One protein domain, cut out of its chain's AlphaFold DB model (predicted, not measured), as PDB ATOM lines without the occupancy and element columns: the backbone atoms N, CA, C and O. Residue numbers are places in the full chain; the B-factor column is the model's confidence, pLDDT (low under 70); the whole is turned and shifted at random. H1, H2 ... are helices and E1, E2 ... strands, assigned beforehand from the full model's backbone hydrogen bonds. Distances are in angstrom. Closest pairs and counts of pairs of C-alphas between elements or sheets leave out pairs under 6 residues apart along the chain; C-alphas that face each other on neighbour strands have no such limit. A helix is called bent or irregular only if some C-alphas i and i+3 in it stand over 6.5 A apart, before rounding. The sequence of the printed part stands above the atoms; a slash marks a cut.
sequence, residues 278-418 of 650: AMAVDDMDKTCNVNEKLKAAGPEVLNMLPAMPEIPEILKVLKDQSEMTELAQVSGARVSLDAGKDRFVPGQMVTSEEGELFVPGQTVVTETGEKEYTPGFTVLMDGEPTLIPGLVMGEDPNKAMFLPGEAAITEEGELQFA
ATOM      1  N   ALA A 278     101.384 316.817 262.349       75.94
ATOM      2  CA  ALA A 278      99.987 317.177 262.126       75.94
ATOM      3  C   ALA A 278      99.363 317.872 263.355       75.94
ATOM      4  O   ALA A 278      99.249 317.298 264.446       75.94
ATOM      5  N   MET A 279      98.940 319.121 263.159       78.25
ATOM      6  CA  MET A 279      98.264 319.983 264.126       78.25
ATOM      7  C   MET A 279      97.271 320.897 263.387       78.25
ATOM      8  O   MET A 279      97.639 321.967 262.921       78.25
ATOM      9  N   ALA A 280      96.004 320.495 263.271       80.56
ATOM     10  CA  ALA A 280      94.978 321.269 262.560       80.56
ATOM     11  C   ALA A 280      94.235 322.240 263.497       80.56
ATOM     12  O   ALA A 280      93.823 321.843 264.589       80.56
ATOM     13  N   VAL A 281      94.040 323.494 263.073       79.88
ATOM     14  CA  VAL A 281      93.355 324.556 263.842       79.88
ATOM     15  C   VAL A 281      91.984 324.843 263.226       79.88
ATOM     16  O   VAL A 281      91.900 325.122 262.032       79.88
ATOM     17  N   ASP A 282      90.916 324.806 264.026       73.62
ATOM     18  CA  ASP A 282      89.543 324.760 263.496       73.62
ATOM     19  C   ASP A 282      89.050 326.071 262.843       73.62
ATOM     20  O   ASP A 282      88.288 326.029 261.878       73.62
ATOM     21  N   ASP A 283      89.422 327.238 263.384       77.31
ATOM     22  CA  ASP A 283      88.646 328.478 263.199       77.31
ATOM     23  C   ASP A 283      89.559 329.730 263.094       77.31
ATOM     24  O   ASP A 283      89.373 330.732 263.794       77.31
ATOM     25  N   MET A 284      90.611 329.680 262.258       76.31
ATOM     26  CA  MET A 284      91.704 330.684 262.167       76.31
ATOM     27  C   MET A 284      91.263 332.163 262.272       76.31
ATOM     28  O   MET A 284      91.875 332.947 263.000       76.31
ATOM     29  N   ASP A 285      90.166 332.559 261.615       74.25
ATOM     30  CA  ASP A 285      89.679 333.950 261.603       74.25
ATOM     31  C   ASP A 285      89.270 334.497 262.988       74.25
ATOM     32  O   ASP A 285      89.288 335.717 263.223       74.25
ATOM     33  N   LYS A 286      88.958 333.621 263.952       75.25
ATOM     34  CA  LYS A 286      88.648 334.026 265.332       75.25
ATOM     35  C   LYS A 286      89.877 334.582 266.050       75.25
ATOM     36  O   LYS A 286      89.747 335.571 266.776       75.25
ATOM     37  N   THR A 287      91.071 334.046 265.788       74.88
ATOM     38  CA  THR A 287      92.338 334.537 266.363       74.88
ATOM     39  C   THR A 287      93.133 335.475 265.449       74.88
ATOM     40  O   THR A 287      94.233 335.876 265.822       74.88
ATOM     41  N   CYS A 288      92.576 335.926 264.321       74.75
ATOM     42  CA  CYS A 288      93.128 337.062 263.570       74.75
ATOM     43  C   CYS A 288      92.999 338.385 264.356       74.75
ATOM     44  O   CYS A 288      91.978 338.638 265.008       74.75
ATOM     45  N   ASN A 289      94.021 339.244 264.261       75.81
ATOM     46  CA  ASN A 289      94.097 340.622 264.787       75.81
ATOM     47  C   ASN A 289      93.685 340.797 266.267       75.81
ATOM     48  O   ASN A 289      93.098 341.810 266.659       75.81
ATOM     49  N   VAL A 290      94.023 339.825 267.118       75.56
ATOM     50  CA  VAL A 290      93.677 339.804 268.554       75.56
ATOM     51  C   VAL A 290      94.104 341.084 269.278       75.56
ATOM     52  O   VAL A 290      93.304 341.667 270.006       75.56
ATOM     53  N   ASN A 291      95.317 341.587 269.032       77.75
ATOM     54  CA  ASN A 291      95.813 342.807 269.685       77.75
ATOM     55  C   ASN A 291      94.980 344.059 269.338       77.75
ATOM     56  O   ASN A 291      94.819 344.938 270.184       77.75
ATOM     57  N   GLU A 292      94.406 344.139 268.132       79.38
ATOM     58  CA  GLU A 292      93.520 345.240 267.726       79.38
ATOM     59  C   GLU A 292      92.118 345.076 268.322       79.38
ATOM     60  O   GLU A 292      91.599 346.014 268.932       79.38
ATOM     61  N   LYS A 293      91.537 343.869 268.221       79.38
ATOM     62  CA  LYS A 293      90.232 343.521 268.811       79.38
ATOM     63  C   LYS A 293      90.207 343.802 270.321       79.38
ATOM     64  O   LYS A 293      89.278 344.435 270.817       79.38
ATOM     65  N   LEU A 294      91.260 343.412 271.047       78.00
ATOM     66  CA  LEU A 294      91.399 343.652 272.488       78.00
ATOM     67  C   LEU A 294      91.556 345.145 272.822       78.00
ATOM     68  O   LEU A 294      90.900 345.621 273.748       78.00
ATOM     69  N   LYS A 295      92.358 345.909 272.062       77.69
ATOM     70  CA  LYS A 295      92.457 347.375 272.240       77.69
ATOM     71  C   LYS A 295      91.110 348.068 271.983       77.69
ATOM     72  O   LYS A 295      90.745 348.970 272.735       77.69
ATOM     73  N   ALA A 296      90.350 347.626 270.979       76.88
ATOM     74  CA  ALA A 296      89.014 348.144 270.673       76.88
ATOM     75  C   ALA A 296      87.954 347.779 271.734       76.88
ATOM     76  O   ALA A 296      87.021 348.550 271.955       76.88
ATOM     77  N   ALA A 297      88.112 346.645 272.424       72.88
ATOM     78  CA  ALA A 297      87.228 346.200 273.505       72.88
ATOM     79  C   ALA A 297      87.367 347.007 274.813       72.88
ATOM     80  O   ALA A 297      86.513 346.909 275.696       72.88
ATOM     81  N   GLY A 298      88.414 347.827 274.936       77.75
ATOM     82  CA  GLY A 298      88.587 348.779 276.031       77.75
ATOM     83  C   GLY A 298      89.347 348.248 277.258       77.75
ATOM     84  O   GLY A 298      89.779 347.093 277.313       77.75
ATOM     85  N   PRO A 299      89.546 349.111 278.273       76.38
ATOM     86  CA  PRO A 299      90.481 348.854 279.369       76.38
ATOM     87  C   PRO A 299      90.036 347.731 280.312       76.38
ATOM     88  O   PRO A 299      90.878 347.129 280.974       76.38
ATOM     89  N   GLU A 300      88.740 347.426 280.392       77.06
ATOM     90  CA  GLU A 300      88.237 346.324 281.221       77.06
ATOM     91  C   GLU A 300      88.746 344.972 280.703       77.06
ATOM     92  O   GLU A 300      89.249 344.173 281.487       77.06
ATOM     93  N   VAL A 301      88.735 344.762 279.382       79.62
ATOM     94  CA  VAL A 301      89.247 343.542 278.740       79.62
ATOM     95  C   VAL A 301      90.776 343.458 278.816       79.62
ATOM     96  O   VAL A 301      91.304 342.394 279.134       79.62
ATOM     97  N   LEU A 302      91.498 344.569 278.626       79.19
ATOM     98  CA  LEU A 302      92.961 344.598 278.795       79.19
ATOM     99  C   LEU A 302      93.403 344.184 280.210       79.19
ATOM    100  O   LEU A 302      94.403 343.485 280.358       79.19
ATOM    101  N   ASN A 303      92.646 344.557 281.248       81.75
ATOM    102  CA  ASN A 303      92.934 344.149 282.626       81.75
ATOM    103  C   ASN A 303      92.714 342.647 282.888       81.75
ATOM    104  O   ASN A 303      93.250 342.134 283.869       81.75
ATOM    105  N   MET A 304      91.969 341.937 282.030       83.75
ATOM    106  CA  MET A 304      91.753 340.484 282.119       83.75
ATOM    107  C   MET A 304      92.898 339.675 281.488       83.75
ATOM    108  O   MET A 304      92.995 338.474 281.732       83.75
ATOM    109  N   LEU A 305      93.784 340.298 280.706       85.56
ATOM    110  CA  LEU A 305      94.938 339.612 280.119       85.56
ATOM    111  C   LEU A 305      95.957 339.204 281.199       85.56
ATOM    112  O   LEU A 305      96.099 339.897 282.214       85.56
ATOM    113  N   PRO A 306      96.677 338.085 281.021       85.62
ATOM    114  CA  PRO A 306      97.666 337.626 281.985       85.62
ATOM    115  C   PRO A 306      98.909 338.523 282.016       85.62
ATOM    116  O   PRO A 306      99.269 339.176 281.037       85.62
ATOM    117  N   ALA A 307      99.610 338.516 283.149       85.25
ATOM    118  CA  ALA A 307     100.951 339.085 283.255       85.25
ATOM    119  C   ALA A 307     102.018 337.980 283.132       85.25
ATOM    120  O   ALA A 307     101.795 336.860 283.587       85.25
ATOM    121  N   MET A 308     103.212 338.303 282.613       82.38
ATOM    122  CA  MET A 308     104.358 337.371 282.523       82.38
ATOM    123  C   MET A 308     104.566 336.443 283.748       82.38
ATOM    124  O   MET A 308     104.710 335.238 283.542       82.38
ATOM    125  N   PRO A 309     104.585 336.928 285.013       84.81
ATOM    126  CA  PRO A 309     104.816 336.060 286.172       84.81
ATOM    127  C   PRO A 309     103.650 335.113 286.509       84.81
ATOM    128  O   PRO A 309     103.845 334.207 287.312       84.81
ATOM    129  N   GLU A 310     102.464 335.304 285.924       85.06
ATOM    130  CA  GLU A 310     101.272 334.478 286.172       85.06
ATOM    131  C   GLU A 310     101.161 333.296 285.181       85.06
ATOM    132  O   GLU A 310     100.456 332.331 285.469       85.06
ATOM    133  N   ILE A 311     101.904 333.302 284.060       87.06
ATOM    134  CA  ILE A 311     101.913 332.204 283.066       87.06
ATOM    135  C   ILE A 311     102.161 330.819 283.715       87.06
ATOM    136  O   ILE A 311     101.393 329.898 283.435       87.06
ATOM    137  N   PRO A 312     103.142 330.620 284.627       84.19
ATOM    138  CA  PRO A 312     103.392 329.310 285.248       84.19
ATOM    139  C   PRO A 312     102.335 328.876 286.282       84.19
ATOM    140  O   PRO A 312     102.392 327.754 286.790       84.19
ATOM    141  N   GLU A 313     101.413 329.767 286.648       84.12
ATOM    142  CA  GLU A 313     100.244 329.460 287.479       84.12
ATOM    143  C   GLU A 313      99.076 329.045 286.576       84.12
ATOM    144  O   GLU A 313      98.523 327.960 286.747       84.12
ATOM    145  N   ILE A 314      98.820 329.834 285.525       84.50
ATOM    146  CA  ILE A 314      97.840 329.558 284.466       84.50
ATOM    147  C   ILE A 314      98.059 328.173 283.852       84.50
ATOM    148  O   ILE A 314      97.106 327.407 283.758       84.50
ATOM    149  N   LEU A 315      99.299 327.802 283.510       82.69
ATOM    150  CA  LEU A 315      99.625 326.498 282.903       82.69
ATOM    151  C   LEU A 315      99.188 325.271 283.719       82.69
ATOM    152  O   LEU A 315      99.015 324.198 283.143       82.69
ATOM    153  N   LYS A 316      99.010 325.406 285.038       80.81
ATOM    154  CA  LYS A 316      98.525 324.315 285.899       80.81
ATOM    155  C   LYS A 316      97.011 324.172 285.826       80.81
ATOM    156  O   LYS A 316      96.501 323.061 285.854       80.81
ATOM    157  N   VAL A 317      96.312 325.303 285.747       81.56
ATOM    158  CA  VAL A 317      94.846 325.392 285.758       81.56
ATOM    159  C   VAL A 317      94.269 325.153 284.356       81.56
ATOM    160  O   VAL A 317      93.188 324.588 284.220       81.56
ATOM    161  N   LEU A 318      95.020 325.509 283.308       76.44
ATOM    162  CA  LEU A 318      94.611 325.456 281.898       76.44
ATOM    163  C   LEU A 318      94.266 324.046 281.381       76.44
ATOM    164  O   LEU A 318      93.551 323.949 280.394       76.44
ATOM    165  N   LYS A 319      94.745 322.967 282.022       68.44
ATOM    166  CA  LYS A 319      94.362 321.584 281.666       68.44
ATOM    167  C   LYS A 319      93.099 321.083 282.385       68.44
ATOM    168  O   LYS A 319      92.428 320.200 281.862       68.44
ATOM    169  N   ASP A 320      92.780 321.641 283.556       67.19
ATOM    170  CA  ASP A 320      91.795 321.067 284.488       67.19
ATOM    171  C   ASP A 320      90.534 321.941 284.681       67.19
ATOM    172  O   ASP A 320      89.502 321.433 285.118       67.19
ATOM    173  N   GLN A 321      90.610 323.258 284.426       59.16
ATOM    174  CA  GLN A 321      89.546 324.234 284.749       59.16
ATOM    175  C   GLN A 321      89.409 325.374 283.712       59.16
ATOM    176  O   GLN A 321      89.013 326.489 284.052       59.16
ATOM    177  N   SER A 322      89.766 325.133 282.450       66.56
ATOM    178  CA  SER A 322      89.617 326.109 281.361       66.56
ATOM    179  C   SER A 322      88.176 326.173 280.833       66.56
ATOM    180  O   SER A 322      87.707 325.220 280.209       66.56
ATOM    181  N   GLU A 323      87.491 327.307 280.997       75.31
ATOM    182  CA  GLU A 323      86.196 327.549 280.342       75.31
ATOM    183  C   GLU A 323      86.402 328.246 278.988       75.31
ATOM    184  O   GLU A 323      86.740 329.434 278.920       75.31
ATOM    185  N   MET A 324      86.194 327.511 277.891       76.75
ATOM    186  CA  MET A 324      86.296 328.053 276.532       76.75
ATOM    187  C   MET A 324      85.229 329.131 276.301       76.75
ATOM    188  O   MET A 324      84.032 328.881 276.424       76.75
ATOM    189  N   THR A 325      85.681 330.348 276.003       79.69
ATOM    190  CA  THR A 325      84.871 331.572 275.975       79.69
ATOM    191  C   THR A 325      85.285 332.442 274.788       79.69
ATOM    192  O   THR A 325      86.473 332.642 274.548       79.69
ATOM    193  N   GLU A 326      84.325 333.030 274.074       80.25
ATOM    194  CA  GLU A 326      84.613 334.089 273.099       80.25
ATOM    195  C   GLU A 326      84.552 335.463 273.791       80.25
ATOM    196  O   GLU A 326      83.518 335.853 274.338       80.25
ATOM    197  N   LEU A 327      85.656 336.215 273.770       76.56
ATOM    198  CA  LEU A 327      85.754 337.565 274.333       76.56
ATOM    199  C   LEU A 327      86.139 338.543 273.221       76.56
ATOM    200  O   LEU A 327      87.161 338.370 272.568       76.56
ATOM    201  N   ALA A 328      85.317 339.569 272.983       72.38
ATOM    202  CA  ALA A 328      85.557 340.587 271.950       72.38
ATOM    203  C   ALA A 328      85.862 340.028 270.535       72.38
ATOM    204  O   ALA A 328      86.730 340.543 269.834       72.38
ATOM    205  N   GLN A 329      85.139 338.982 270.109       74.50
ATOM    206  CA  GLN A 329      85.356 338.278 268.827       74.50
ATOM    207  C   GLN A 329      86.752 337.628 268.698       74.50
ATOM    208  O   GLN A 329      87.298 337.502 267.598       74.50
ATOM    209  N   VAL A 330      87.316 337.208 269.835       81.88
ATOM    210  CA  VAL A 330      88.510 336.366 269.960       81.88
ATOM    211  C   VAL A 330      88.143 335.116 270.759       81.88
ATOM    212  O   VAL A 330      87.536 335.225 271.825       81.88
ATOM    213  N   SER A 331      88.510 333.935 270.264       84.00
ATOM    214  CA  SER A 331      88.395 332.679 271.012       84.00
ATOM    215  C   SER A 331      89.510 332.548 272.052       84.00
ATOM    216  O   SER A 331      90.628 333.034 271.860       84.00
ATOM    217  N   GLY A 332      89.223 331.881 273.166       86.62
ATOM    218  CA  GLY A 332      90.227 331.596 274.183       86.62
ATOM    219  C   GLY A 332      89.666 330.870 275.397       86.62
ATOM    220  O   GLY A 332      88.474 330.575 275.478       86.62
ATOM    221  N   ALA A 333      90.537 330.615 276.366       87.75
ATOM    222  CA  ALA A 333      90.183 330.037 277.653       87.75
ATOM    223  C   ALA A 333      90.068 331.131 278.725       87.75
ATOM    224  O   ALA A 333      90.977 331.952 278.899       87.75
ATOM    225  N   ARG A 334      88.980 331.114 279.500       85.50
ATOM    226  CA  ARG A 334      88.908 331.802 280.794       85.50
ATOM    227  C   ARG A 334      89.508 330.888 281.864       85.50
ATOM    228  O   ARG A 334      89.193 329.701 281.915       85.50
ATOM    229  N   VAL A 335      90.384 331.442 282.699       86.06
ATOM    230  CA  VAL A 335      91.131 330.720 283.737       86.06
ATOM    231  C   VAL A 335      91.040 331.488 285.051       86.06
ATOM    232  O   VAL A 335      91.457 332.644 285.125       86.06
ATOM    233  N   SER A 336      90.524 330.847 286.094       83.00
ATOM    234  CA  SER A 336      90.392 331.437 287.431       83.00
ATOM    235  C   SER A 336      91.604 331.087 288.295       83.00
ATOM    236  O   SER A 336      91.876 329.917 288.539       83.00
ATOM    237  N   LEU A 337      92.345 332.096 288.759       79.50
ATOM    238  CA  LEU A 337      93.513 331.915 289.632       79.50
ATOM    239  C   LEU A 337      93.116 331.890 291.117       79.50
ATOM    240  O   LEU A 337      92.170 332.575 291.518       79.50
ATOM    241  N   ASP A 338      93.909 331.205 291.953       69.19
ATOM    242  CA  ASP A 338      93.710 331.055 293.413       69.19
ATOM    243  C   ASP A 338      93.521 332.397 294.154       69.19
ATOM    244  O   ASP A 338      92.917 332.465 295.225       69.19
ATOM    245  N   ALA A 339      94.022 333.493 293.577       64.75
ATOM    246  CA  ALA A 339      93.873 334.856 294.084       64.75
ATOM    247  C   ALA A 339      92.487 335.498 293.832       64.75
ATOM    248  O   ALA A 339      92.321 336.685 294.118       64.75
ATOM    249  N   GLY A 340      91.515 334.771 293.267       64.81
ATOM    250  CA  GLY A 340      90.216 335.326 292.867       64.81
ATOM    251  C   GLY A 340      90.322 336.288 291.679       64.81
ATOM    252  O   GLY A 340      89.590 337.274 291.613       64.81
ATOM    253  N   LYS A 341      91.281 336.032 290.778       77.25
ATOM    254  CA  LYS A 341      91.463 336.769 289.525       77.25
ATOM    255  C   LYS A 341      91.111 335.876 288.345       77.25
ATOM    256  O   LYS A 341      91.794 334.881 288.104       77.25
ATOM    257  N   ASP A 342      90.140 336.303 287.562       83.69
ATOM    258  CA  ASP A 342      89.860 335.723 286.258       83.69
ATOM    259  C   ASP A 342      90.870 336.271 285.240       83.69
ATOM    260  O   ASP A 342      91.052 337.486 285.120       83.69
ATOM    261  N   ARG A 343      91.516 335.381 284.486       87.69
ATOM    262  CA  ARG A 343      92.345 335.722 283.326       87.69
ATOM    263  C   ARG A 343      91.717 335.186 282.044       87.69
ATOM    264  O   ARG A 343      91.109 334.119 282.050       87.69
ATOM    265  N   PHE A 344      91.879 335.916 280.946       88.50
ATOM    266  CA  PHE A 344      91.528 335.457 279.603       88.50
ATOM    267  C   PHE A 344      92.800 335.193 278.797       88.50
ATOM    268  O   PHE A 344      93.642 336.081 278.657       88.50
ATOM    269  N   VAL A 345      92.932 333.974 278.278       89.69
ATOM    270  CA  VAL A 345      94.055 333.534 277.446       89.69
ATOM    271  C   VAL A 345      93.520 333.283 276.034       89.69
ATOM    272  O   VAL A 345      92.787 332.308 275.855       89.69
ATOM    273  N   PRO A 346      93.839 334.124 275.033       89.12
ATOM    274  CA  PRO A 346      93.420 333.870 273.659       89.12
ATOM    275  C   PRO A 346      94.091 332.605 273.111       89.12
ATOM    276  O   PRO A 346      95.238 332.294 273.447       89.12
ATOM    277  N   GLY A 347      93.355 331.876 272.280       88.94
ATOM    278  CA  GLY A 347      93.842 330.675 271.614       88.94
ATOM    279  C   GLY A 347      92.728 329.848 270.979       88.94
ATOM    280  O   GLY A 347      91.571 330.284 270.917       88.94
ATOM    281  N   GLN A 348      93.074 328.648 270.520       84.94
ATOM    282  CA  GLN A 348      92.169 327.721 269.838       84.94
ATOM    283  C   GLN A 348      92.308 326.295 270.383       84.94
ATOM    284  O   GLN A 348      93.306 325.950 271.023       84.94
ATOM    285  N   MET A 349      91.303 325.464 270.105       84.00
ATOM    286  CA  MET A 349      91.513 324.018 270.077       84.00
ATOM    287  C   MET A 349      92.324 323.674 268.828       84.00
ATOM    288  O   MET A 349      92.162 324.298 267.779       84.00
ATOM    289  N   VAL A 350      93.221 322.707 268.964       83.06
ATOM    290  CA  VAL A 350      94.048 322.190 267.879       83.06
ATOM    291  C   VAL A 350      93.965 320.673 267.922       83.06
ATOM    292  O   VAL A 350      94.199 320.061 268.966       83.06
ATOM    293  N   THR A 351      93.610 320.067 266.795       81.38
ATOM    294  CA  THR A 351      93.521 318.613 266.645       81.38
ATOM    295  C   THR A 351      94.889 318.065 266.262       81.38
ATOM    296  O   THR A 351      95.439 318.438 265.227       81.38
ATOM    297  N   SER A 352      95.435 317.165 267.078       79.56
ATOM    298  CA  SER A 352      96.682 316.440 266.801       79.56
ATOM    299  C   SER A 352      96.504 314.937 267.061       79.56
ATOM    300  O   SER A 352      95.436 314.498 267.489       79.56
ATOM    301  N   GLU A 353      97.530 314.123 266.797       74.44
ATOM    302  CA  GLU A 353      97.442 312.653 266.857       74.44
ATOM    303  C   GLU A 353      97.075 312.111 268.251       74.44
ATOM    304  O   GLU A 353      96.440 311.061 268.367       74.44
ATOM    305  N   GLU A 354      97.435 312.838 269.314       68.06
ATOM    306  CA  GLU A 354      97.102 312.494 270.704       68.06
ATOM    307  C   GLU A 354      95.703 312.983 271.143       68.06
ATOM    308  O   GLU A 354      95.229 312.593 272.213       68.06
ATOM    309  N   GLY A 355      95.022 313.799 270.326       75.81
ATOM    310  CA  GLY A 355      93.671 314.317 270.566       75.81
ATOM    311  C   GLY A 355      93.522 315.832 270.373       75.81
ATOM    312  O   GLY A 355      94.395 316.511 269.831       75.81
ATOM    313  N   GLU A 356      92.387 316.365 270.831       79.06
ATOM    314  CA  GLU A 356      92.095 317.804 270.871       79.06
ATOM    315  C   GLU A 356      92.837 318.473 272.046       79.06
ATOM    316  O   GLU A 356      92.636 318.107 273.208       79.06
ATOM    317  N   LEU A 357      93.663 319.482 271.765       82.06
ATOM    318  CA  LEU A 357      94.436 320.228 272.763       82.06
ATOM    319  C   LEU A 357      94.163 321.733 272.654       82.06
ATOM    320  O   LEU A 357      94.246 322.300 271.569       82.06
ATOM    321  N   PHE A 358      93.913 322.415 273.778       84.88
ATOM    322  CA  PHE A 358      93.919 323.880 273.786       84.88
ATOM    323  C   PHE A 358      95.355 324.408 273.684       84.88
ATOM    324  O   PHE A 358      96.163 324.224 274.601       84.88
ATOM    325  N   VAL A 359      95.659 325.109 272.591       87.38
ATOM    326  CA  VAL A 359      96.952 325.765 272.370       87.38
ATOM    327  C   VAL A 359      96.747 327.278 272.482       87.38
ATOM    328  O   VAL A 359      96.023 327.844 271.661       87.38
ATOM    329  N   PRO A 360      97.364 327.975 273.456       89.38
ATOM    330  CA  PRO A 360      97.315 329.437 273.522       89.38
ATOM    331  C   PRO A 360      98.104 330.044 272.351       89.38
ATOM    332  O   PRO A 360      99.154 329.513 271.981       89.38
ATOM    333  N   GLY A 361      97.621 331.140 271.762       90.50
ATOM    334  CA  GLY A 361      98.252 331.745 270.583       90.50
ATOM    335  C   GLY A 361      97.428 332.846 269.912       90.50
ATOM    336  O   GLY A 361      96.404 333.293 270.437       90.50
ATOM    337  N   GLN A 362      97.897 333.301 268.748       89.31
ATOM    338  CA  GLN A 362      97.174 334.202 267.841       89.31
ATOM    339  C   GLN A 362      97.413 333.784 266.385       89.31
ATOM    340  O   GLN A 362      98.458 333.220 266.073       89.31
ATOM    341  N   THR A 363      96.491 334.130 265.487       87.44
ATOM    342  CA  THR A 363      96.726 334.040 264.042       87.44
ATOM    343  C   THR A 363      97.351 335.342 263.556       87.44
ATOM    344  O   THR A 363      96.779 336.423 263.727       87.44
ATOM    345  N   VAL A 364      98.528 335.224 262.955       84.25
ATOM    346  CA  VAL A 364      99.275 336.302 262.310       84.25
ATOM    347  C   VAL A 364      99.104 336.153 260.799       84.25
ATOM    348  O   VAL A 364      99.050 335.041 260.280       84.25
ATOM    349  N   VAL A 365      98.992 337.275 260.088       82.44
ATOM    350  CA  VAL A 365      99.026 337.294 258.620       82.44
ATOM    351  C   VAL A 365     100.446 337.651 258.194       82.44
ATOM    352  O   VAL A 365     100.972 338.677 258.630       82.44
ATOM    353  N   THR A 366     101.069 336.801 257.385       77.69
ATOM    354  CA  THR A 366     102.444 336.975 256.899       77.69
ATOM    355  C   THR A 366     102.522 337.983 255.746       77.69
ATOM    356  O   THR A 366     101.506 338.413 255.197       77.69
ATOM    357  N   GLU A 367     103.736 338.380 255.340       75.19
ATOM    358  CA  GLU A 367     103.927 339.320 254.217       75.19
ATOM    359  C   GLU A 367     103.443 338.762 252.862       75.19
ATOM    360  O   GLU A 367     103.145 339.536 251.951       75.19
ATOM    361  N   THR A 368     103.314 337.437 252.730       70.62
ATOM    362  CA  THR A 368     102.706 336.753 251.575       70.62
ATOM    363  C   THR A 368     101.174 336.812 251.573       70.62
ATOM    364  O   THR A 368     100.559 336.603 250.526       70.62
ATOM    365  N   GLY A 369     100.547 337.155 252.705       72.56
ATOM    366  CA  GLY A 369      99.093 337.191 252.886       72.56
ATOM    367  C   GLY A 369      98.479 335.875 253.377       72.56
ATOM    368  O   GLY A 369      97.255 335.783 253.480       72.56
ATOM    369  N   GLU A 370      99.309 334.880 253.686       79.69
ATOM    370  CA  GLU A 370      98.905 333.605 254.287       79.69
ATOM    371  C   GLU A 370      98.655 333.780 255.798       79.69
ATOM    372  O   GLU A 370      99.120 334.743 256.418       79.69
ATOM    373  N   LYS A 371      97.869 332.877 256.399       82.19
ATOM    374  CA  LYS A 371      97.560 332.906 257.835       82.19
ATOM    375  C   LYS A 371      98.331 331.815 258.558       82.19
ATOM    376  O   LYS A 371      98.149 330.631 258.288       82.19
ATOM    377  N   GLU A 372      99.122 332.215 259.539       87.19
ATOM    378  CA  GLU A 372      99.863 331.304 260.402       87.19
ATOM    379  C   GLU A 372      99.384 331.463 261.841       87.19
ATOM    380  O   GLU A 372      99.298 332.573 262.373       87.19
ATOM    381  N   TYR A 373      99.071 330.354 262.503       87.94
ATOM    382  CA  TYR A 373      98.775 330.369 263.927       87.94
ATOM    383  C   TYR A 373     100.069 330.237 264.725       87.94
ATOM    384  O   TYR A 373     100.685 329.175 264.749       87.94
ATOM    385  N   THR A 374     100.481 331.316 265.386       89.50
ATOM    386  CA  THR A 374     101.672 331.353 266.238       89.50
ATOM    387  C   THR A 374     101.295 330.945 267.669       89.50
ATOM    388  O   THR A 374     100.589 331.707 268.349       89.50
ATOM    389  N   PRO A 375     101.761 329.788 268.185       89.19
ATOM    390  CA  PRO A 375     101.569 329.421 269.583       89.19
ATOM    391  C   PRO A 375     102.302 330.408 270.497       89.19
ATOM    392  O   PRO A 375     103.431 330.819 270.216       89.19
ATOM    393  N   GLY A 376     101.673 330.813 271.597       89.81
ATOM    394  CA  GLY A 376     102.242 331.811 272.493       89.81
ATOM    395  C   GLY A 376     101.265 332.383 273.514       89.81
ATOM    396  O   GLY A 376     100.054 332.197 273.432       89.81
ATOM    397  N   PHE A 377     101.785 333.129 274.489       90.38
ATOM    398  CA  PHE A 377     100.955 333.831 275.472       90.38
ATOM    399  C   PHE A 377     100.819 335.309 275.120       90.38
ATOM    400  O   PHE A 377     101.811 336.028 275.021       90.38
ATOM    401  N   THR A 378      99.576 335.775 275.000       89.44
ATOM    402  CA  THR A 378      99.274 337.211 274.931       89.44
ATOM    403  C   THR A 378      99.250 337.776 276.342       89.44
ATOM    404  O   THR A 378      98.399 337.386 277.138       89.44
ATOM    405  N   VAL A 379     100.173 338.678 276.660       88.94
ATOM    406  CA  VAL A 379     100.302 339.315 277.976       88.94
ATOM    407  C   VAL A 379     100.077 340.821 277.891       88.94
ATOM    408  O   VAL A 379     100.213 341.422 276.830       88.94
ATOM    409  N   LEU A 380      99.762 341.451 279.024       85.00
ATOM    410  CA  LEU A 380      99.766 342.911 279.134       85.00
ATOM    411  C   LEU A 380     101.179 343.407 279.493       85.00
ATOM    412  O   LEU A 380     101.656 343.157 280.605       85.00
ATOM    413  N   MET A 381     101.839 344.131 278.585       81.50
ATOM    414  CA  MET A 381     103.144 344.770 278.814       81.50
ATOM    415  C   MET A 381     103.061 346.268 278.512       81.50
ATOM    416  O   MET A 381     102.534 346.671 277.482       81.50
ATOM    417  N   ASP A 382     103.524 347.099 279.450       79.75
ATOM    418  CA  ASP A 382     103.525 348.572 279.379       79.75
ATOM    419  C   ASP A 382     102.180 349.239 278.993       79.75
ATOM    420  O   ASP A 382     102.130 350.403 278.599       79.75
ATOM    421  N   GLY A 383     101.067 348.520 279.193       73.56
ATOM    422  CA  GLY A 383      99.704 348.964 278.883       73.56
ATOM    423  C   GLY A 383      99.146 348.454 277.552       73.56
ATOM    424  O   GLY A 383      97.987 348.731 277.253       73.56
ATOM    425  N   GLU A 384      99.916 347.683 276.780       81.88
ATOM    426  CA  GLU A 384      99.488 347.097 275.508       81.88
ATOM    427  C   GLU A 384      99.443 345.554 275.560       81.88
ATOM    428  O   GLU A 384     100.234 344.940 276.281       81.88
ATOM    429  N   PRO A 385      98.535 344.898 274.808       85.75
ATOM    430  CA  PRO A 385      98.604 343.460 274.570       85.75
ATOM    431  C   PRO A 385      99.796 343.129 273.658       85.75
ATOM    432  O   PRO A 385      99.882 343.635 272.538       85.75
ATOM    433  N   THR A 386     100.695 342.264 274.126       86.75
ATOM    434  CA  THR A 386     101.844 341.759 273.364       86.75
ATOM    435  C   THR A 386     101.842 340.231 273.344       86.75
ATOM    436  O   THR A 386     101.607 339.581 274.363       86.75
ATOM    437  N   LEU A 387     102.097 339.637 272.176       87.88
ATOM    438  CA  LEU A 387     102.273 338.192 272.036       87.88
ATOM    439  C   LEU A 387     103.726 337.816 272.348       87.88
ATOM    440  O   LEU A 387     104.652 338.398 271.787       87.88
ATOM    441  N   ILE A 388     103.920 336.825 273.216       89.69
ATOM    442  CA  ILE A 388     105.197 336.131 273.389       89.69
ATOM    443  C   ILE A 388     105.071 334.777 272.674       89.69
ATOM    444  O   ILE A 388     104.333 333.929 273.186       89.69
ATOM    445  N   PRO A 389     105.748 334.552 271.532       87.44
ATOM    446  CA  PRO A 389     105.712 333.268 270.840       87.44
ATOM    447  C   PRO A 389     106.440 332.189 271.654       87.44
ATOM    448  O   PRO A 389     107.445 332.462 272.324       87.44
ATOM    449  N   GLY A 390     105.914 330.967 271.637       87.62
ATOM    450  CA  GLY A 390     106.507 329.828 272.331       87.62
ATOM    451  C   GLY A 390     105.550 328.665 272.576       87.62
ATOM    452  O   GLY A 390     104.329 328.795 272.513       87.62
ATOM    453  N   LEU A 391     106.128 327.514 272.916       84.75
ATOM    454  CA  LEU A 391     105.417 326.248 273.093       84.75
ATOM    455  C   LEU A 391     105.337 325.835 274.567       84.75
ATOM    456  O   LEU A 391     106.216 326.132 275.381       84.75
ATOM    457  N   VAL A 392     104.269 325.117 274.919       81.75
ATOM    458  CA  VAL A 392     104.049 324.575 276.266       81.75
ATOM    459  C   VAL A 392     104.551 323.136 276.318       81.75
ATOM    460  O   VAL A 392     103.924 322.234 275.778       81.75
ATOM    461  N   MET A 393     105.668 322.908 277.009       77.50
ATOM    462  CA  MET A 393     106.283 321.585 277.123       77.50
ATOM    463  C   MET A 393     105.969 320.936 278.474       77.50
ATOM    464  O   MET A 393     106.408 321.421 279.521       77.50
ATOM    465  N   GLY A 394     105.268 319.799 278.446       67.88
ATOM    466  CA  GLY A 394     105.101 318.900 279.591       67.88
ATOM    467  C   GLY A 394     103.715 318.255 279.705       67.88
ATOM    468  O   GLY A 394     102.696 318.941 279.795       67.88
ATOM    469  N   GLU A 395     103.693 316.923 279.785       61.28
ATOM    470  CA  GLU A 395     102.507 316.124 280.128       61.28
ATOM    471  C   GLU A 395     101.995 316.483 281.540       61.28
ATOM    472  O   GLU A 395     100.866 316.948 281.697       61.28
ATOM    473  N   ASP A 396     102.868 316.366 282.550       70.56
ATOM    474  CA  ASP A 396     102.619 316.711 283.958       70.56
ATOM    475  C   ASP A 396     102.206 318.197 284.144       70.56
ATOM    476  O   ASP A 396     103.060 319.079 283.984       70.56
ATOM    477  N   PRO A 397     100.985 318.538 284.614       63.84
ATOM    478  CA  PRO A 397     100.600 319.938 284.857       63.84
ATOM    479  C   PRO A 397     101.459 320.616 285.941       63.84
ATOM    480  O   PRO A 397     101.750 321.806 285.862       63.84
ATOM    481  N   ASN A 398     101.974 319.857 286.916       66.81
ATOM    482  CA  ASN A 398     102.904 320.360 287.940       66.81
ATOM    483  C   ASN A 398     104.332 320.650 287.425       66.81
ATOM    484  O   ASN A 398     105.170 321.131 288.192       66.81
ATOM    485  N   LYS A 399     104.631 320.330 286.162       71.94
ATOM    486  CA  LYS A 399     105.970 320.421 285.556       71.94
ATOM    487  C   LYS A 399     105.944 321.050 284.153       71.94
ATOM    488  O   LYS A 399     107.006 321.189 283.552       71.94
ATOM    489  N   ALA A 400     104.769 321.424 283.645       77.38
ATOM    490  CA  ALA A 400     104.616 322.132 282.383       77.38
ATOM    491  C   ALA A 400     105.404 323.450 282.405       77.38
ATOM    492  O   ALA A 400     105.356 324.208 283.378       77.38
ATOM    493  N   MET A 401     106.145 323.717 281.331       81.31
ATOM    494  CA  MET A 401     106.954 324.924 281.172       81.31
ATOM    495  C   MET A 401     106.643 325.584 279.832       81.31
ATOM    496  O   MET A 401     106.623 324.917 278.803       81.31
ATOM    497  N   PHE A 402     106.461 326.902 279.841       84.62
ATOM    498  CA  PHE A 402     106.472 327.692 278.615       84.62
ATOM    499  C   PHE A 402     107.921 327.880 278.143       84.62
ATOM    500  O   PHE A 402     108.752 328.391 278.901       84.62
ATOM    501  N   LEU A 403     108.221 327.459 276.915       86.00
ATOM    502  CA  LEU A 403     109.493 327.707 276.242       86.00
ATOM    503  C   LEU A 403     109.278 328.780 275.163       86.00
ATOM    504  O   LEU A 403     108.577 328.495 274.193       86.00
ATOM    505  N   PRO A 404     109.857 329.989 275.296       83.00
ATOM    506  CA  PRO A 404     109.792 330.987 274.235       83.00
ATOM    507  C   PRO A 404     110.582 330.509 273.011       83.00
ATOM    508  O   PRO A 404     111.690 329.985 273.156       83.00
ATOM    509  N   GLY A 405     110.018 330.703 271.824       82.12
ATOM    510  CA  GLY A 405     110.586 330.247 270.557       82.12
ATOM    511  C   GLY A 405     109.618 330.467 269.396       82.12
ATOM    512  O   GLY A 405     108.417 330.615 269.613       82.12
ATOM    513  N   GLU A 406     110.146 330.507 268.177       81.88
ATOM    514  CA  GLU A 406     109.376 330.786 266.963       81.88
ATOM    515  C   GLU A 406     108.923 329.473 266.309       81.88
ATOM    516  O   GLU A 406     109.726 328.669 265.832       81.88
ATOM    517  N   ALA A 407     107.610 329.250 266.339       84.25
ATOM    518  CA  ALA A 407     106.922 328.141 265.696       84.25
ATOM    519  C   ALA A 407     105.581 328.645 265.150       84.25
ATOM    520  O   ALA A 407     104.979 329.559 265.723       84.25
ATOM    521  N   ALA A 408     105.118 328.041 264.063       85.38
ATOM    522  CA  ALA A 408     103.897 328.404 263.360       85.38
ATOM    523  C   ALA A 408     103.120 327.142 262.983       85.38
ATOM    524  O   ALA A 408     103.714 326.102 262.705       85.38
ATOM    525  N   ILE A 409     101.793 327.230 262.978       84.38
ATOM    526  CA  ILE A 409     100.910 326.200 262.435       84.38
ATOM    527  C   ILE A 409     100.239 326.772 261.183       84.38
ATOM    528  O   ILE A 409      99.614 327.834 261.250       84.38
ATOM    529  N   THR A 410     100.402 326.091 260.051       83.56
ATOM    530  CA  THR A 410      99.905 326.527 258.734       83.56
ATOM    531  C   THR A 410      98.390 326.317 258.580       83.56
ATOM    532  O   THR A 410      97.789 325.535 259.319       83.56
ATOM    533  N   GLU A 411      97.751 326.956 257.586       79.19
ATOM    534  CA  GLU A 411      96.358 326.623 257.209       79.19
ATOM    535  C   GLU A 411      96.208 325.157 256.737       79.19
ATOM    536  O   GLU A 411      95.118 324.596 256.825       79.19
ATOM    537  N   GLU A 412      97.294 324.516 256.287       77.06
ATOM    538  CA  GLU A 412      97.323 323.096 255.897       77.06
ATOM    539  C   GLU A 412      97.380 322.134 257.105       77.06
ATOM    540  O   GLU A 412      97.176 320.932 256.945       77.06
ATOM    541  N   GLY A 413      97.582 322.658 258.321       77.62
ATOM    542  CA  GLY A 413      97.567 321.882 259.563       77.62
ATOM    543  C   GLY A 413      98.904 321.235 259.926       77.62
ATOM    544  O   GLY A 413      98.914 320.183 260.566       77.62
ATOM    545  N   GLU A 414     100.028 321.841 259.539       81.62
ATOM    546  CA  GLU A 414     101.375 321.387 259.907       81.62
ATOM    547  C   GLU A 414     102.031 322.341 260.914       81.62
ATOM    548  O   GLU A 414     102.042 323.555 260.703       81.62
ATOM    549  N   LEU A 415     102.625 321.802 261.986       81.69
ATOM    550  CA  LEU A 415     103.497 322.570 262.881       81.69
ATOM    551  C   LEU A 415     104.906 322.681 262.281       81.69
ATOM    552  O   LEU A 415     105.640 321.694 262.206       81.69
ATOM    553  N   GLN A 416     105.306 323.904 261.946       80.88
ATOM    554  CA  GLN A 416     106.637 324.245 261.457       80.88
ATOM    555  C   GLN A 416     107.421 325.039 262.515       80.88
ATOM    556  O   GLN A 416     106.875 325.858 263.259       80.88
ATOM    557  N   PHE A 417     108.730 324.794 262.588       79.44
ATOM    558  CA  PHE A 417     109.662 325.517 263.456       79.44
ATOM    559  C   PHE A 417     110.508 326.469 262.608       79.44
ATOM    560  O   PHE A 417     110.993 326.074 261.548       79.44
ATOM    561  N   ALA A 418     110.724 327.701 263.074       67.25
ATOM    562  CA  ALA A 418     111.571 328.651 262.358       67.25
ATOM    563  C   ALA A 418     113.035 328.173 262.370       67.25
ATOM    564  O   ALA A 418     113.697 328.171 263.410       67.25
TER     565      ALA A 418
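Overview. This is residues 278 to 418 of the 650 residues of an uncharacterized protein of Rhynchophorus ferrugineus (UniProt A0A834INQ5). The long strands E4, E5, E6 and E7 each bend near the middle of the domain, and the hairpins from E2 to E8 point outward in turn like the spokes of a pinwheel. H1 and H3 fill gaps between spokes on opposite faces of this strongly twisted sheet, and the small hairpin of E9 and E10 packs on E6 and E1. The printed part has 141 residues with three named helices and ten named strands, in the order E1, H1, H2, H3, then E2 to E10; the class is mixed, helices and strands. E1 to E8 make a branched sheet and E9 and E10 a second sheet, both antiparallel. The whole is compact, with a radius of gyration of the C-alphas of 14.1 A and spans of 39 by 36 by 23 A.

Arrangement. The branched sheet holds E1, residues 278 to 281, E2, residues 323 to 327, E3, residues 330 to 337, E4, residues 341 to 352, E5, residues 355 to 365, E6, residues 371 to 381, E7, residues 384 to 393, and E8, residues 401 to 404. E2 to E8 form a meander, each strand the antiparallel neighbour of the one before, and each two in succession are a hairpin. E4 has three neighbours: E1, beside residues 350 to 352, and E3, beside residues 341 to 347, lie on one side, and E5, beside residues 346 to 352, on the other side. The pairing is staggered about the bends: E4 bends by 57 degrees at residue 346, E5 by 73 degrees at 360, E6 by 74 degrees at 375 and E7 by 54 degrees at 390. Within hydrogen-bond range are N 280 and O 351 of E1 and E4, 2.9 A, N 325 and O 332 of E2 and E3, 2.9 A, N 335 and O 343 of E3 and E4, 2.8 A, N 350 and O 357 of E4 and E5, 2.8 A, N 364 and O 372 of E5 and E6, 2.8 A, N 379 and O 386 of E6 and E7, 2.9 A, and N 391 and O 403 of E7 and E8, 2.9 A. H1, residues 290 to 297, and H3, residues 308 to 317, are on opposite faces of the sheet, which curls round each. The closest C-alphas of H1 and E7 are those of Asn 291 and Pro 385, 5.7 A; of H3 and E3, those of Val 317 and Val 335, 6.8 A. H2, residues 299 to 302, only grazes the sheet and only just touches H1, only at the corner, with 3 pairs of C-alphas within 8 A; the closest are those of Leu 294 and Leu 302, 6.6 A. E9, residues 407 to 409, and E10, residues 414 to 417, form a hairpin, with N 416 and O 408 at 2.8 A. The closest C-alphas of E9 and E6 are those of Ala 408 and Thr 374, 4.7 A; of E10 and E1, those of Glu 414 and Ala 278, 5.0 A. In H1 every O i to N i+4 pair is within hydrogen-bond range; in H3 it is 2 of 6, beside 5 of 7 O i to N i+3 pairs, and H2 is too short for an i+4 pair.

Along the chain. E4 is the longest strand, 30.9 A from first to last C-alpha, from (91.463, 336.769, 289.525) to (96.682, 316.440, 266.801). E7 measures 26.5 A, E5 26.4 A, E6 24.7 A and E3 20.8 A. H3, 15.6 A long, is only just irregular: C-alphas 309 and 312 are 7.0 A apart. E1 begins at C-alpha 278, (99.987, 317.177, 262.126), and E10 ends at C-alpha 417, (109.662, 325.517, 263.456).

Size, cuts and confidence. The two C-alphas farthest apart are those of Ala 339 and Thr 368, 43.5 A. The printed part has no cut and no long link. Mean pLDDT of the printed part is 80.2; residues 319 to 322, 338 to 340, 354, 394 to 395, 397 to 398 and 418 are under 70.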